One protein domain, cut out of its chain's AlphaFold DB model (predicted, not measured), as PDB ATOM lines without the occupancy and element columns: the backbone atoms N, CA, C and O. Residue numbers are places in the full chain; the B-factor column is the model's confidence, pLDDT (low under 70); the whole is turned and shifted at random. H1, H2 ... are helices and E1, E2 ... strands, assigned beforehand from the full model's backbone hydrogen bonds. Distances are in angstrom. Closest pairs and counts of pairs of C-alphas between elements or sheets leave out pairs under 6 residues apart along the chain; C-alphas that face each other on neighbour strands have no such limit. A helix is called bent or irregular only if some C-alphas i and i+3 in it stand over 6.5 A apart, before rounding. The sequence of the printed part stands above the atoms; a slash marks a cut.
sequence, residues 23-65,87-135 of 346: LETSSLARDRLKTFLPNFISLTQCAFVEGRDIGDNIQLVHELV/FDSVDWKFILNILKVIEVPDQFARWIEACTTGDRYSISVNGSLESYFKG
ATOM      1  N   LEU A  23     307.939 172.517 268.984       51.72
ATOM      2  CA  LEU A  23     306.873 172.605 269.985       51.72
ATOM      3  C   LEU A  23     306.559 171.239 270.613       51.72
ATOM      4  O   LEU A  23     306.369 171.160 271.825       51.72
ATOM      5  N   GLU A  24     306.572 170.166 269.827       55.94
ATOM      6  CA  GLU A  24     306.276 168.805 270.302       55.94
ATOM      7  C   GLU A  24     307.445 168.215 271.099       55.94
ATOM      8  O   GLU A  24     307.252 167.515 272.093       55.94
ATOM      9  N   THR A  25     308.679 168.569 270.735       63.91
ATOM     10  CA  THR A  25     309.863 168.221 271.530       63.91
ATOM     11  C   THR A  25     309.863 168.940 272.882       63.91
ATOM     12  O   THR A  25     310.215 168.337 273.898       63.91
ATOM     13  N   SER A  26     309.398 170.194 272.933       67.19
ATOM     14  CA  SER A  26     309.297 170.964 274.180       67.19
ATOM     15  C   SER A  26     308.230 170.427 275.144       67.19
ATOM     16  O   SER A  26     308.457 170.404 276.356       67.19
ATOM     17  N   SER A  27     307.089 169.940 274.634       70.69
ATOM     18  CA  SER A  27     306.032 169.350 275.466       70.69
ATOM     19  C   SER A  27     306.459 168.001 276.044       70.69
ATOM     20  O   SER A  27     306.319 167.785 277.249       70.69
ATOM     21  N   LEU A  28     307.084 167.142 275.232       74.94
ATOM     22  CA  LEU A  28     307.638 165.868 275.693       74.94
ATOM     23  C   LEU A  28     308.747 166.073 276.736       74.94
ATOM     24  O   LEU A  28     308.789 165.373 277.751       74.94
ATOM     25  N   ALA A  29     309.631 167.052 276.515       76.94
ATOM     26  CA  ALA A  29     310.670 167.404 277.477       76.94
ATOM     27  C   ALA A  29     310.076 167.902 278.801       76.94
ATOM     28  O   ALA A  29     310.489 167.449 279.869       76.94
ATOM     29  N   ARG A  30     309.063 168.777 278.742       80.69
ATOM     30  CA  ARG A  30     308.337 169.259 279.924       80.69
ATOM     31  C   ARG A  30     307.736 168.103 280.720       80.69
ATOM     32  O   ARG A  30     307.915 168.056 281.933       80.69
ATOM     33  N   ASP A  31     307.042 167.182 280.060       81.81
ATOM     34  CA  ASP A  31     306.324 166.101 280.740       81.81
ATOM     35  C   ASP A  31     307.285 165.111 281.412       81.81
ATOM     36  O   ASP A  31     307.029 164.663 282.530       81.81
ATOM     37  N   ARG A  32     308.452 164.853 280.807       81.62
ATOM     38  CA  ARG A  32     309.520 164.067 281.443       81.62
ATOM     39  C   ARG A  32     310.145 164.808 282.627       81.62
ATOM     40  O   ARG A  32     310.239 164.246 283.717       81.62
ATOM     41  N   LEU A  33     310.498 166.086 282.458       79.19
ATOM     42  CA  LEU A  33     311.056 166.919 283.534       79.19
ATOM     43  C   LEU A  33     310.110 167.037 284.730       79.19
ATOM     44  O   LEU A  33     310.563 167.040 285.871       79.19
ATOM     45  N   LYS A  34     308.802 167.075 284.487       81.69
ATOM     46  CA  LYS A  34     307.768 167.148 285.522       81.69
ATOM     47  C   LYS A  34     307.811 165.979 286.510       81.69
ATOM     48  O   LYS A  34     307.501 166.175 287.679       81.69
ATOM     49  N   THR A  35     308.218 164.789 286.066       80.38
ATOM     50  CA  THR A  35     308.348 163.609 286.941       80.38
ATOM     51  C   THR A  35     309.628 163.621 287.780       80.38
ATOM     52  O   THR A  35     309.662 163.055 288.868       80.38
ATOM     53  N   PHE A  36     310.670 164.296 287.293       78.19
ATOM     54  CA  PHE A  36     312.019 164.240 287.855       78.19
ATOM     55  C   PHE A  36     312.367 165.457 288.723       78.19
ATOM     56  O   PHE A  36     312.870 165.314 289.838       78.19
ATOM     57  N   LEU A  37     312.064 166.665 288.237       77.31
ATOM     58  CA  LEU A  37     312.401 167.934 288.886       77.31
ATOM     59  C   LEU A  37     311.859 168.104 290.317       77.31
ATOM     60  O   LEU A  37     312.565 168.725 291.115       77.31
ATOM     61  N   PRO A  38     310.676 167.576 290.705       79.94
ATOM     62  CA  PRO A  38     310.182 167.725 292.073       79.94
ATOM     63  C   PRO A  38     311.140 167.219 293.162       79.94
ATOM     64  O   PRO A  38     311.068 167.717 294.281       79.94
ATOM     65  N   ASN A  39     312.059 166.300 292.838       76.19
ATOM     66  CA  ASN A  39     313.060 165.778 293.778       76.19
ATOM     67  C   ASN A  39     314.209 166.762 294.067       76.19
ATOM     68  O   ASN A  39     314.887 166.632 295.082       76.19
ATOM     69  N   PHE A  40     314.427 167.744 293.189       74.94
ATOM     70  CA  PHE A  40     315.511 168.731 293.289       74.94
ATOM     71  C   PHE A  40     315.004 170.124 293.666       74.94
ATOM     72  O   PHE A  40     315.776 170.991 294.072       74.94
ATOM     73  N   ILE A  41     313.701 170.353 293.518       79.38
ATOM     74  CA  ILE A  41     313.074 171.636 293.794       79.38
ATOM     75  C   ILE A  41     312.656 171.688 295.262       79.38
ATOM     76  O   ILE A  41     311.831 170.890 295.717       79.38
ATOM     77  N   SER A  42     313.169 172.694 295.979       76.69
ATOM     78  CA  SER A  42     312.746 172.996 297.348       76.69
ATOM     79  C   SER A  42     311.229 173.002 297.444       76.69
ATOM     80  O   SER A  42     310.529 173.556 296.593       76.69
ATOM     81  N   LEU A  43     310.714 172.433 298.523       69.12
ATOM     82  CA  LEU A  43     309.297 172.432 298.825       69.12
ATOM     83  C   LEU A  43     308.704 173.862 298.768       69.12
ATOM     84  O   LEU A  43     307.629 174.062 298.212       69.12
ATOM     85  N   THR A  44     309.444 174.883 299.210       68.75
ATOM     86  CA  THR A  44     308.997 176.294 299.231       68.75
ATOM     87  C   THR A  44     308.819 176.952 297.853       68.75
ATOM     88  O   THR A  44     308.309 178.072 297.763       68.75
ATOM     89  N   GLN A  45     309.213 176.297 296.758       78.25
ATOM     90  CA  GLN A  45     308.983 176.794 295.401       78.25
ATOM     91  C   GLN A  45     307.602 176.355 294.899       78.25
ATOM     92  O   GLN A  45     307.422 175.210 294.491       78.25
ATOM     93  N   CYS A  46     306.623 177.262 294.898       79.38
ATOM     94  CA  CYS A  46     305.278 176.962 294.388       79.38
ATOM     95  C   CYS A  46     305.079 177.289 292.901       79.38
ATOM     96  O   CYS A  46     304.239 176.680 292.247       79.38
ATOM     97  N   ALA A  47     305.826 178.248 292.348       79.00
ATOM     98  CA  ALA A  47     305.646 178.661 290.958       79.00
ATOM     99  C   ALA A  47     306.122 177.576 289.978       79.00
ATOM    100  O   ALA A  47     307.195 177.002 290.159       79.00
ATOM    101  N   PHE A  48     305.335 177.345 288.920       80.69
ATOM    102  CA  PHE A  48     305.626 176.408 287.822       80.69
ATOM    103  C   PHE A  48     305.808 174.935 288.233       80.69
ATOM    104  O   PHE A  48     306.338 174.144 287.457       80.69
ATOM    105  N   VAL A  49     305.335 174.548 289.421       79.56
ATOM    106  CA  VAL A  49     305.318 173.155 289.887       79.56
ATOM    107  C   VAL A  49     303.867 172.706 290.023       79.56
ATOM    108  O   VAL A  49     303.072 173.354 290.703       79.56
ATOM    109  N   GLU A  50     303.502 171.605 289.366       78.75
ATOM    110  CA  GLU A  50     302.135 171.089 289.444       78.75
ATOM    111  C   GLU A  50     301.774 170.679 290.878       78.75
ATOM    112  O   GLU A  50     302.601 170.168 291.630       78.75
ATOM    113  N   GLY A  51     300.519 170.921 291.257       75.81
ATOM    114  CA  GLY A  51     299.994 170.556 292.571       75.81
ATOM    115  C   GLY A  51     300.379 171.519 293.694       75.81
ATOM    116  O   GLY A  51     299.843 171.384 294.792       75.81
ATOM    117  N   ARG A  52     301.241 172.512 293.435       76.69
ATOM    118  CA  ARG A  52     301.585 173.567 294.397       76.69
ATOM    119  C   ARG A  52     300.778 174.834 294.116       76.69
ATOM    120  O   ARG A  52     300.647 175.264 292.972       76.69
ATOM    121  N   ASP A  53     300.217 175.429 295.167       78.75
ATOM    122  CA  ASP A  53     299.396 176.640 295.079       78.75
ATOM    123  C   ASP A  53     300.194 177.831 295.624       78.75
ATOM    124  O   ASP A  53     300.770 177.770 296.708       78.75
ATOM    125  N   ILE A  54     300.227 178.948 294.888       82.69
ATOM    126  CA  ILE A  54     300.933 180.166 295.328       82.69
ATOM    127  C   ILE A  54     300.410 180.702 296.671       82.69
ATOM    128  O   ILE A  54     301.143 181.375 297.398       82.69
ATOM    129  N   GLY A  55     299.164 180.378 297.025       78.69
ATOM    130  CA  GLY A  55     298.574 180.673 298.321       78.69
ATOM    131  C   GLY A  55     299.369 180.089 299.486       78.69
ATOM    132  O   GLY A  55     299.473 180.764 300.508       78.69
ATOM    133  N   ASP A  56     300.004 178.921 299.335       75.19
ATOM    134  CA  ASP A  56     300.837 178.321 300.388       75.19
ATOM    135  C   ASP A  56     302.039 179.219 300.728       75.19
ATOM    136  O   ASP A  56     302.343 179.443 301.902       75.19
ATOM    137  N   ASN A  57     302.675 179.821 299.716       80.94
ATOM    138  CA  ASN A  57     303.775 180.767 299.920       80.94
ATOM    139  C   ASN A  57     303.303 182.064 300.583       80.94
ATOM    140  O   ASN A  57     304.009 182.608 301.431       80.94
ATOM    141  N   ILE A  58     302.109 182.551 300.228       82.62
ATOM    142  CA  ILE A  58     301.515 183.728 300.874       82.62
ATOM    143  C   ILE A  58     301.298 183.452 302.368       82.62
ATOM    144  O   ILE A  58     301.672 184.287 303.193       82.62
ATOM    145  N   GLN A  59     300.766 182.277 302.726       74.19
ATOM    146  CA  GLN A  59     300.588 181.894 304.132       74.19
ATOM    147  C   GLN A  59     301.921 181.747 304.868       74.19
ATOM    148  O   GLN A  59     302.064 182.228 305.993       74.19
ATOM    149  N   LEU A  60     302.910 181.115 304.232       76.12
ATOM    150  CA  LEU A  60     304.239 180.947 304.811       76.12
ATOM    151  C   LEU A  60     304.885 182.304 305.124       76.12
ATOM    152  O   LEU A  60     305.352 182.518 306.240       76.12
ATOM    153  N   VAL A  61     304.860 183.245 304.175       80.06
ATOM    154  CA  VAL A  61     305.381 184.608 304.379       80.06
ATOM    155  C   VAL A  61     304.606 185.340 305.473       80.06
ATOM    156  O   VAL A  61     305.216 186.003 306.311       80.06
ATOM    157  N   HIS A  62     303.278 185.209 305.501       77.25
ATOM    158  CA  HIS A  62     302.453 185.833 306.533       77.25
ATOM    159  C   HIS A  62     302.836 185.358 307.943       77.25
ATOM    160  O   HIS A  62     302.944 186.179 308.855       77.25
ATOM    161  N   GLU A  63     303.102 184.063 308.130       71.31
ATOM    162  CA  GLU A  63     303.581 183.549 309.416       71.31
ATOM    163  C   GLU A  63     305.036 183.954 309.711       71.31
ATOM    164  O   GLU A  63     305.337 184.292 310.854       71.31
ATOM    165  N   LEU A  64     305.917 184.018 308.704       76.56
ATOM    166  CA  LEU A  64     307.310 184.464 308.873       76.56
ATOM    167  C   LEU A  64     307.418 185.924 309.339       76.56
ATOM    168  O   LEU A  64     308.254 186.248 310.182       76.56
ATOM    169  N   VAL A  65     306.573 186.806 308.802       78.62
ATOM    170  CA  VAL A  65     306.592 188.257 309.083       78.62
ATOM    171  C   VAL A  65     305.719 188.619 310.296       78.62
ATOM    172  O   VAL A  65     305.653 189.769 310.747       78.62
ATOM    173  N   PHE A  87     314.313 185.146 282.045       73.50
ATOM    174  CA  PHE A  87     314.425 184.250 280.885       73.50
ATOM    175  C   PHE A  87     315.384 184.753 279.792       73.50
ATOM    176  O   PHE A  87     316.006 183.941 279.111       73.50
ATOM    177  N   ASP A  88     315.551 186.070 279.651       75.44
ATOM    178  CA  ASP A  88     316.438 186.679 278.646       75.44
ATOM    179  C   ASP A  88     317.905 186.605 279.085       75.44
ATOM    180  O   ASP A  88     318.814 186.603 278.257       75.44
ATOM    181  N   SER A  89     318.124 186.553 280.401       77.31
ATOM    182  CA  SER A  89     319.442 186.632 281.035       77.31
ATOM    183  C   SER A  89     320.033 185.259 281.388       77.31
ATOM    184  O   SER A  89     321.107 185.193 281.984       77.31
ATOM    185  N   VAL A  90     319.357 184.158 281.038       81.69
ATOM    186  CA  VAL A  90     319.849 182.793 281.290       81.69
ATOM    187  C   VAL A  90     321.055 182.483 280.403       81.69
ATOM    188  O   VAL A  90     320.975 182.566 279.174       81.69
ATOM    189  N   ASP A  91     322.156 182.037 281.011       84.25
ATOM    190  CA  ASP A  91     323.244 181.394 280.275       84.25
ATOM    191  C   ASP A  91     322.912 179.918 280.012       84.25
ATOM    192  O   ASP A  91     323.028 179.047 280.876       84.25
ATOM    193  N   TRP A  92     322.510 179.631 278.776       81.56
ATOM    194  CA  TRP A  92     322.159 178.283 278.339       81.56
ATOM    195  C   TRP A  92     323.326 177.296 278.403       81.56
ATOM    196  O   TRP A  92     323.093 176.115 278.651       81.56
ATOM    197  N   LYS A  93     324.579 177.750 278.252       83.88
ATOM    198  CA  LYS A  93     325.745 176.862 278.392       83.88
ATOM    199  C   LYS A  93     325.889 176.391 279.832       83.88
ATOM    200  O   LYS A  93     326.140 175.211 280.069       83.88
ATOM    201  N   PHE A  94     325.681 177.297 280.785       86.62
ATOM    202  CA  PHE A  94     325.665 176.959 282.201       86.62
ATOM    203  C   PHE A  94     324.567 175.932 282.516       86.62
ATOM    204  O   PHE A  94     324.859 174.906 283.123       86.62
ATOM    205  N   ILE A  95     323.337 176.140 282.030       84.75
ATOM    206  CA  ILE A  95     322.234 175.183 282.233       84.75
ATOM    207  C   ILE A  95     322.556 173.805 281.639       84.75
ATOM    208  O   ILE A  95     322.372 172.798 282.319       84.75
ATOM    209  N   LEU A  96     323.083 173.738 280.412       83.19
ATOM    210  CA  LEU A  96     323.471 172.469 279.781       83.19
ATOM    211  C   LEU A  96     324.586 171.750 280.556       83.19
ATOM    212  O   LEU A  96     324.556 170.527 280.671       83.19
ATOM    213  N   ASN A  97     325.536 172.487 281.139       84.81
ATOM    214  CA  ASN A  97     326.564 171.903 282.002       84.81
ATOM    215  C   ASN A  97     325.969 171.330 283.295       84.81
ATOM    216  O   ASN A  97     326.334 170.226 283.687       84.81
ATOM    217  N   ILE A  98     325.015 172.025 283.925       84.88
ATOM    218  CA  ILE A  98     324.311 171.502 285.106       84.88
ATOM    219  C   ILE A  98     323.522 170.233 284.760       84.88
ATOM    220  O   ILE A  98     323.568 169.271 285.522       84.88
ATOM    221  N   LEU A  99     322.860 170.184 283.599       82.56
ATOM    222  CA  LEU A  99     322.147 168.986 283.139       82.56
ATOM    223  C   LEU A  99     323.083 167.778 282.965       82.56
ATOM    224  O   LEU A  99     322.696 166.658 283.290       82.56
ATOM    225  N   LYS A 100     324.324 167.996 282.515       82.44
ATOM    226  CA  LYS A 100     325.344 166.936 282.447       82.44
ATOM    227  C   LYS A 100     325.791 166.471 283.832       82.44
ATOM    228  O   LYS A 100     325.941 165.276 284.047       82.44
ATOM    229  N   VAL A 101     325.973 167.399 284.775       83.50
ATOM    230  CA  VAL A 101     326.396 167.081 286.153       83.50
ATOM    231  C   VAL A 101     325.333 166.285 286.909       83.50
ATOM    232  O   VAL A 101     325.682 165.403 287.685       83.50
ATOM    233  N   ILE A 102     324.045 166.556 286.681       79.44
ATOM    234  CA  ILE A 102     322.950 165.765 287.272       79.44
ATOM    235  C   ILE A 102     322.656 164.471 286.483       79.44
ATOM    236  O   ILE A 102     321.618 163.849 286.705       79.44
ATOM    237  N   GLU A 103     323.558 164.087 285.571       82.31
ATOM    238  CA  GLU A 103     323.549 162.840 284.792       82.31
ATOM    239  C   GLU A 103     322.276 162.630 283.956       82.31
ATOM    240  O   GLU A 103     321.780 161.516 283.780       82.31
ATOM    241  N   VAL A 104     321.733 163.715 283.396       79.31
ATOM    242  CA  VAL A 104     320.650 163.613 282.413       79.31
ATOM    243  C   VAL A 104     321.168 162.924 281.140       79.31
ATOM    244  O   VAL A 104     322.224 163.313 280.644       79.31
ATOM    245  N   PRO A 105     320.419 161.974 280.541       85.75
ATOM    246  CA  PRO A 105     320.835 161.313 279.305       85.75
ATOM    247  C   PRO A 105     321.163 162.296 278.172       85.75
ATOM    248  O   PRO A 105     320.373 163.200 277.883       85.75
ATOM    249  N   ASP A 106     322.267 162.064 277.455       80.81
ATOM    250  CA  ASP A 106     322.753 162.950 276.382       80.81
ATOM    251  C   ASP A 106     321.697 163.242 275.313       80.81
ATOM    252  O   ASP A 106     321.575 164.364 274.822       80.81
ATOM    253  N   GLN A 107     320.883 162.241 274.970       79.94
ATOM    254  CA  GLN A 107     319.786 162.408 274.017       79.94
ATOM    255  C   GLN A 107     318.767 163.451 274.492       79.94
ATOM    256  O   GLN A 107     318.279 164.247 273.695       79.94
ATOM    257  N   PHE A 108     318.468 163.472 275.790       80.50
ATOM    258  CA  PHE A 108     317.539 164.425 276.382       80.50
ATOM    259  C   PHE A 108     318.160 165.822 276.499       80.50
ATOM    260  O   PHE A 108     317.498 166.815 276.196       80.50
ATOM    261  N   ALA A 109     319.446 165.907 276.851       80.19
ATOM    262  CA  ALA A 109     320.188 167.168 276.848       80.19
ATOM    263  C   ALA A 109     320.219 167.806 275.446       80.19
ATOM    264  O   ALA A 109     319.973 169.005 275.316       80.19
ATOM    265  N   ARG A 110     320.405 167.000 274.388       80.19
ATOM    266  CA  ARG A 110     320.323 167.453 272.987       80.19
ATOM    267  C   ARG A 110     318.946 168.000 272.615       80.19
ATOM    268  O   ARG A 110     318.860 168.978 271.877       80.19
ATOM    269  N   TRP A 111     317.859 167.415 273.122       78.75
ATOM    270  CA  TRP A 111     316.510 167.950 272.892       78.75
ATOM    271  C   TRP A 111     316.318 169.324 273.535       78.75
ATOM    272  O   TRP A 111     315.761 170.221 272.905       78.75
ATOM    273  N   ILE A 112     316.813 169.512 274.761       79.12
ATOM    274  CA  ILE A 112     316.771 170.807 275.455       79.12
ATOM    275  C   ILE A 112     317.630 171.840 274.713       79.12
ATOM    276  O   ILE A 112     317.191 172.967 274.483       79.12
ATOM    277  N   GLU A 113     318.829 171.455 274.278       79.56
ATOM    278  CA  GLU A 113     319.700 172.304 273.462       79.56
ATOM    279  C   GLU A 113     319.014 172.726 272.152       79.56
ATOM    280  O   GLU A 113     319.003 173.910 271.809       79.56
ATOM    281  N   ALA A 114     318.337 171.806 271.460       74.88
ATOM    282  CA  ALA A 114     317.580 172.117 270.248       74.88
ATOM    283  C   ALA A 114     316.408 173.087 270.507       74.88
ATOM    284  O   ALA A 114     316.179 174.002 269.716       74.88
ATOM    285  N   CYS A 115     315.705 172.946 271.637       72.19
ATOM    286  CA  CYS A 115     314.605 173.842 272.018       72.19
ATOM    287  C   CYS A 115     315.066 175.276 272.331       72.19
ATOM    288  O   CYS A 115     314.269 176.202 272.247       72.19
ATOM    289  N   THR A 116     316.333 175.468 272.704       70.56
ATOM    290  CA  THR A 116     316.877 176.774 273.128       70.56
ATOM    291  C   THR A 116     317.647 177.491 272.020       70.56
ATOM    292  O   THR A 116     317.801 178.710 272.048       70.56
ATOM    293  N   THR A 117     318.120 176.746 271.020       66.00
ATOM    294  CA  THR A 117     318.912 177.264 269.894       66.00
ATOM    295  C   THR A 117     318.104 177.420 268.597       66.00
ATOM    296  O   THR A 117     318.571 178.073 267.658       66.00
ATOM    297  N   GLY A 118     316.894 176.847 268.545       57.34
ATOM    298  CA  GLY A 118     316.156 176.546 267.316       57.34
ATOM    299  C   GLY A 118     314.902 177.371 267.015       57.34
ATOM    300  O   GLY A 118     314.050 176.882 266.274       57.34
ATOM    301  N   ASP A 119     314.744 178.593 267.525       57.28
ATOM    302  CA  ASP A 119     313.583 179.402 267.136       57.28
ATOM    303  C   ASP A 119     313.787 180.040 265.750       57.28
ATOM    304  O   ASP A 119     314.506 181.030 265.576       57.28
ATOM    305  N   ARG A 120     313.134 179.446 264.745       54.94
ATOM    306  CA  ARG A 120     312.852 180.070 263.450       54.94
ATOM    307  C   ARG A 120     311.388 180.501 263.436       54.94
ATOM    308  O   ARG A 120     310.503 179.685 263.666       54.94
ATOM    309  N   TYR A 121     311.156 181.776 263.174       58.84
ATOM    310  CA  TYR A 121     309.841 182.391 263.072       58.84
ATOM    311  C   TYR A 121     309.496 182.587 261.605       58.84
ATOM    312  O   TYR A 121     310.376 182.847 260.795       58.84
ATOM    313  N   SER A 122     308.220 182.495 261.274       54.62
ATOM    314  CA  SER A 122     307.691 182.784 259.945       54.62
ATOM    315  C   SER A 122     306.461 183.664 260.119       54.62
ATOM    316  O   SER A 122     305.623 183.380 260.977       54.62
ATOM    317  N   ILE A 123     306.350 184.740 259.348       58.88
ATOM    318  CA  ILE A 123     305.192 185.636 259.426       58.88
ATOM    319  C   ILE A 123     304.116 185.098 258.484       58.88
ATOM    320  O   ILE A 123     304.396 184.833 257.321       58.88
ATOM    321  N   SER A 124     302.882 184.951 258.968       56.72
ATOM    322  CA  SER A 124     301.741 184.721 258.079       56.72
ATOM    323  C   SER A 124     301.190 186.064 257.611       56.72
ATOM    324  O   SER A 124     300.715 186.854 258.428       56.72
ATOM    325  N   VAL A 125     301.256 186.328 256.307       51.75
ATOM    326  CA  VAL A 125     300.627 187.495 255.677       51.75
ATOM    327  C   VAL A 125     299.524 186.982 254.759       51.75
ATOM    328  O   VAL A 125     299.783 186.230 253.825       51.75
ATOM    329  N   ASN A 126     298.275 187.362 255.042       53.62
ATOM    330  CA  ASN A 126     297.094 186.987 254.250       53.62
ATOM    331  C   ASN A 126     296.904 185.467 254.051       53.62
ATOM    332  O   ASN A 126     296.446 185.030 253.001       53.62
ATOM    333  N   GLY A 127     297.244 184.657 255.058       53.66
ATOM    334  CA  GLY A 127     297.081 183.199 255.011       53.66
ATOM    335  C   GLY A 127     298.242 182.441 254.358       53.66
ATOM    336  O   GLY A 127     298.283 181.219 254.461       53.66
ATOM    337  N   SER A 128     299.220 183.145 253.781       47.91
ATOM    338  CA  SER A 128     300.465 182.553 253.285       47.91
ATOM    339  C   SER A 128     301.580 182.722 254.309       47.91
ATOM    340  O   SER A 128     301.738 183.789 254.905       47.91
ATOM    341  N   LEU A 129     302.331 181.650 254.553       55.09
ATOM    342  CA  LEU A 129     303.483 181.659 255.446       55.09
ATOM    343  C   LEU A 129     304.706 182.174 254.675       55.09
ATOM    344  O   LEU A 129     305.168 181.518 253.746       55.09
ATOM    345  N   GLU A 130     305.219 183.340 255.055       57.94
ATOM    346  CA  GLU A 130     306.436 183.909 254.479       57.94
ATOM    347  C   GLU A 130     307.698 183.371 255.168       57.94
ATOM    348  O   GLU A 130     307.644 182.793 256.255       57.94
ATOM    349  N   SER A 131     308.838 183.556 254.498       55.75
ATOM    350  CA  SER A 131     310.162 183.013 254.850       55.75
ATOM    351  C   SER A 131     310.541 183.011 256.346       55.75
ATOM    352  O   SER A 131     310.161 183.874 257.140       55.75
ATOM    353  N   TYR A 132     311.349 182.015 256.726       62.50
ATOM    354  CA  TYR A 132     311.800 181.828 258.103       62.50
ATOM    355  C   TYR A 132     312.943 182.782 258.477       62.50
ATOM    356  O   TYR A 132     313.985 182.795 257.823       62.50
ATOM    357  N   PHE A 133     312.810 183.490 259.595       60.88
ATOM    358  CA  PHE A 133     313.862 184.300 260.209       60.88
ATOM    359  C   PHE A 133     314.220 183.779 261.603       60.88
ATOM    360  O   PHE A 133     313.425 183.131 262.281       60.88
ATOM    361  N   LYS A 134     315.454 184.032 262.040       59.03
ATOM    362  CA  LYS A 134     315.949 183.558 263.337       59.03
ATOM    363  C   LYS A 134     315.482 184.483 264.463       59.03
ATOM    364  O   LYS A 134     315.598 185.700 264.349       59.03
ATOM    365  N   GLY A 135     315.007 183.900 265.559       55.84
ATOM    366  CA  GLY A 135     314.722 184.624 266.796       55.84
ATOM    367  C   GLY A 135     315.954 185.229 267.449       55.84
ATOM    368  O   GLY A 135     317.018 184.607 267.468       55.84
TER     369      GLY A 135
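This is residues 23 to 65 and 87 to 135 of the 346 residues of the protein "Reverse transcriptase domain-containing protein" of Punica granatum (UniProt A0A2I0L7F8). A drawn-out model in which H1 packs by its first turns on H4 of the helical hairpin H3 and H4; helix H2 and the strand hairpin E1 and E2 make the two far ends. The 92 printed residues, with elements in the order H1 H2 H3 H4 E1 E2, are mixed, with an antiparallel sheet E1 - E2. They are only just loose, close to extended: radius of gyration of the C-alphas 18.1 A, spans 55 by 36 by 24 A.

H1, residues 23 to 39, has a kink of 37 degrees near residue 33 and is only just irregular, C-alphas 35 and 38 being 6.8 A apart. With residues 25 to 29 alone it touches H4, residues 106 to 117, at a steep tilt of 58 degrees; the closest C-alphas, Ser 26 and Cys 115, are 6.4 A apart. H2, residues 54 to 64, touches no helix. H3, residues 92 to 101, touches H4 as a hairpin, closest C-alphas Leu 99 and Ala 109, 6.8 A. E1, residues 120 to 125, and E2, residues 128 to 134, have N 121 and O 133 2.8 A apart, within hydrogen-bond range. Every O i to N i+4 pair is within range in H2, H3 and H4, 9 of 13 in H1.

H1 spans 25.5 A from C-alpha 23 at (306.873, 172.605, 269.985); E2 spans 18.5 A to C-alpha 134 at (315.949, 183.558, 263.337).

Residues 66 to 86 are cut out, a gap of 29.5 A between C-alphas 65 and 87. The link H1 to H2 is long. Residues 23 to 26, 43 to 44 and 117 to 135 have pLDDT under 70.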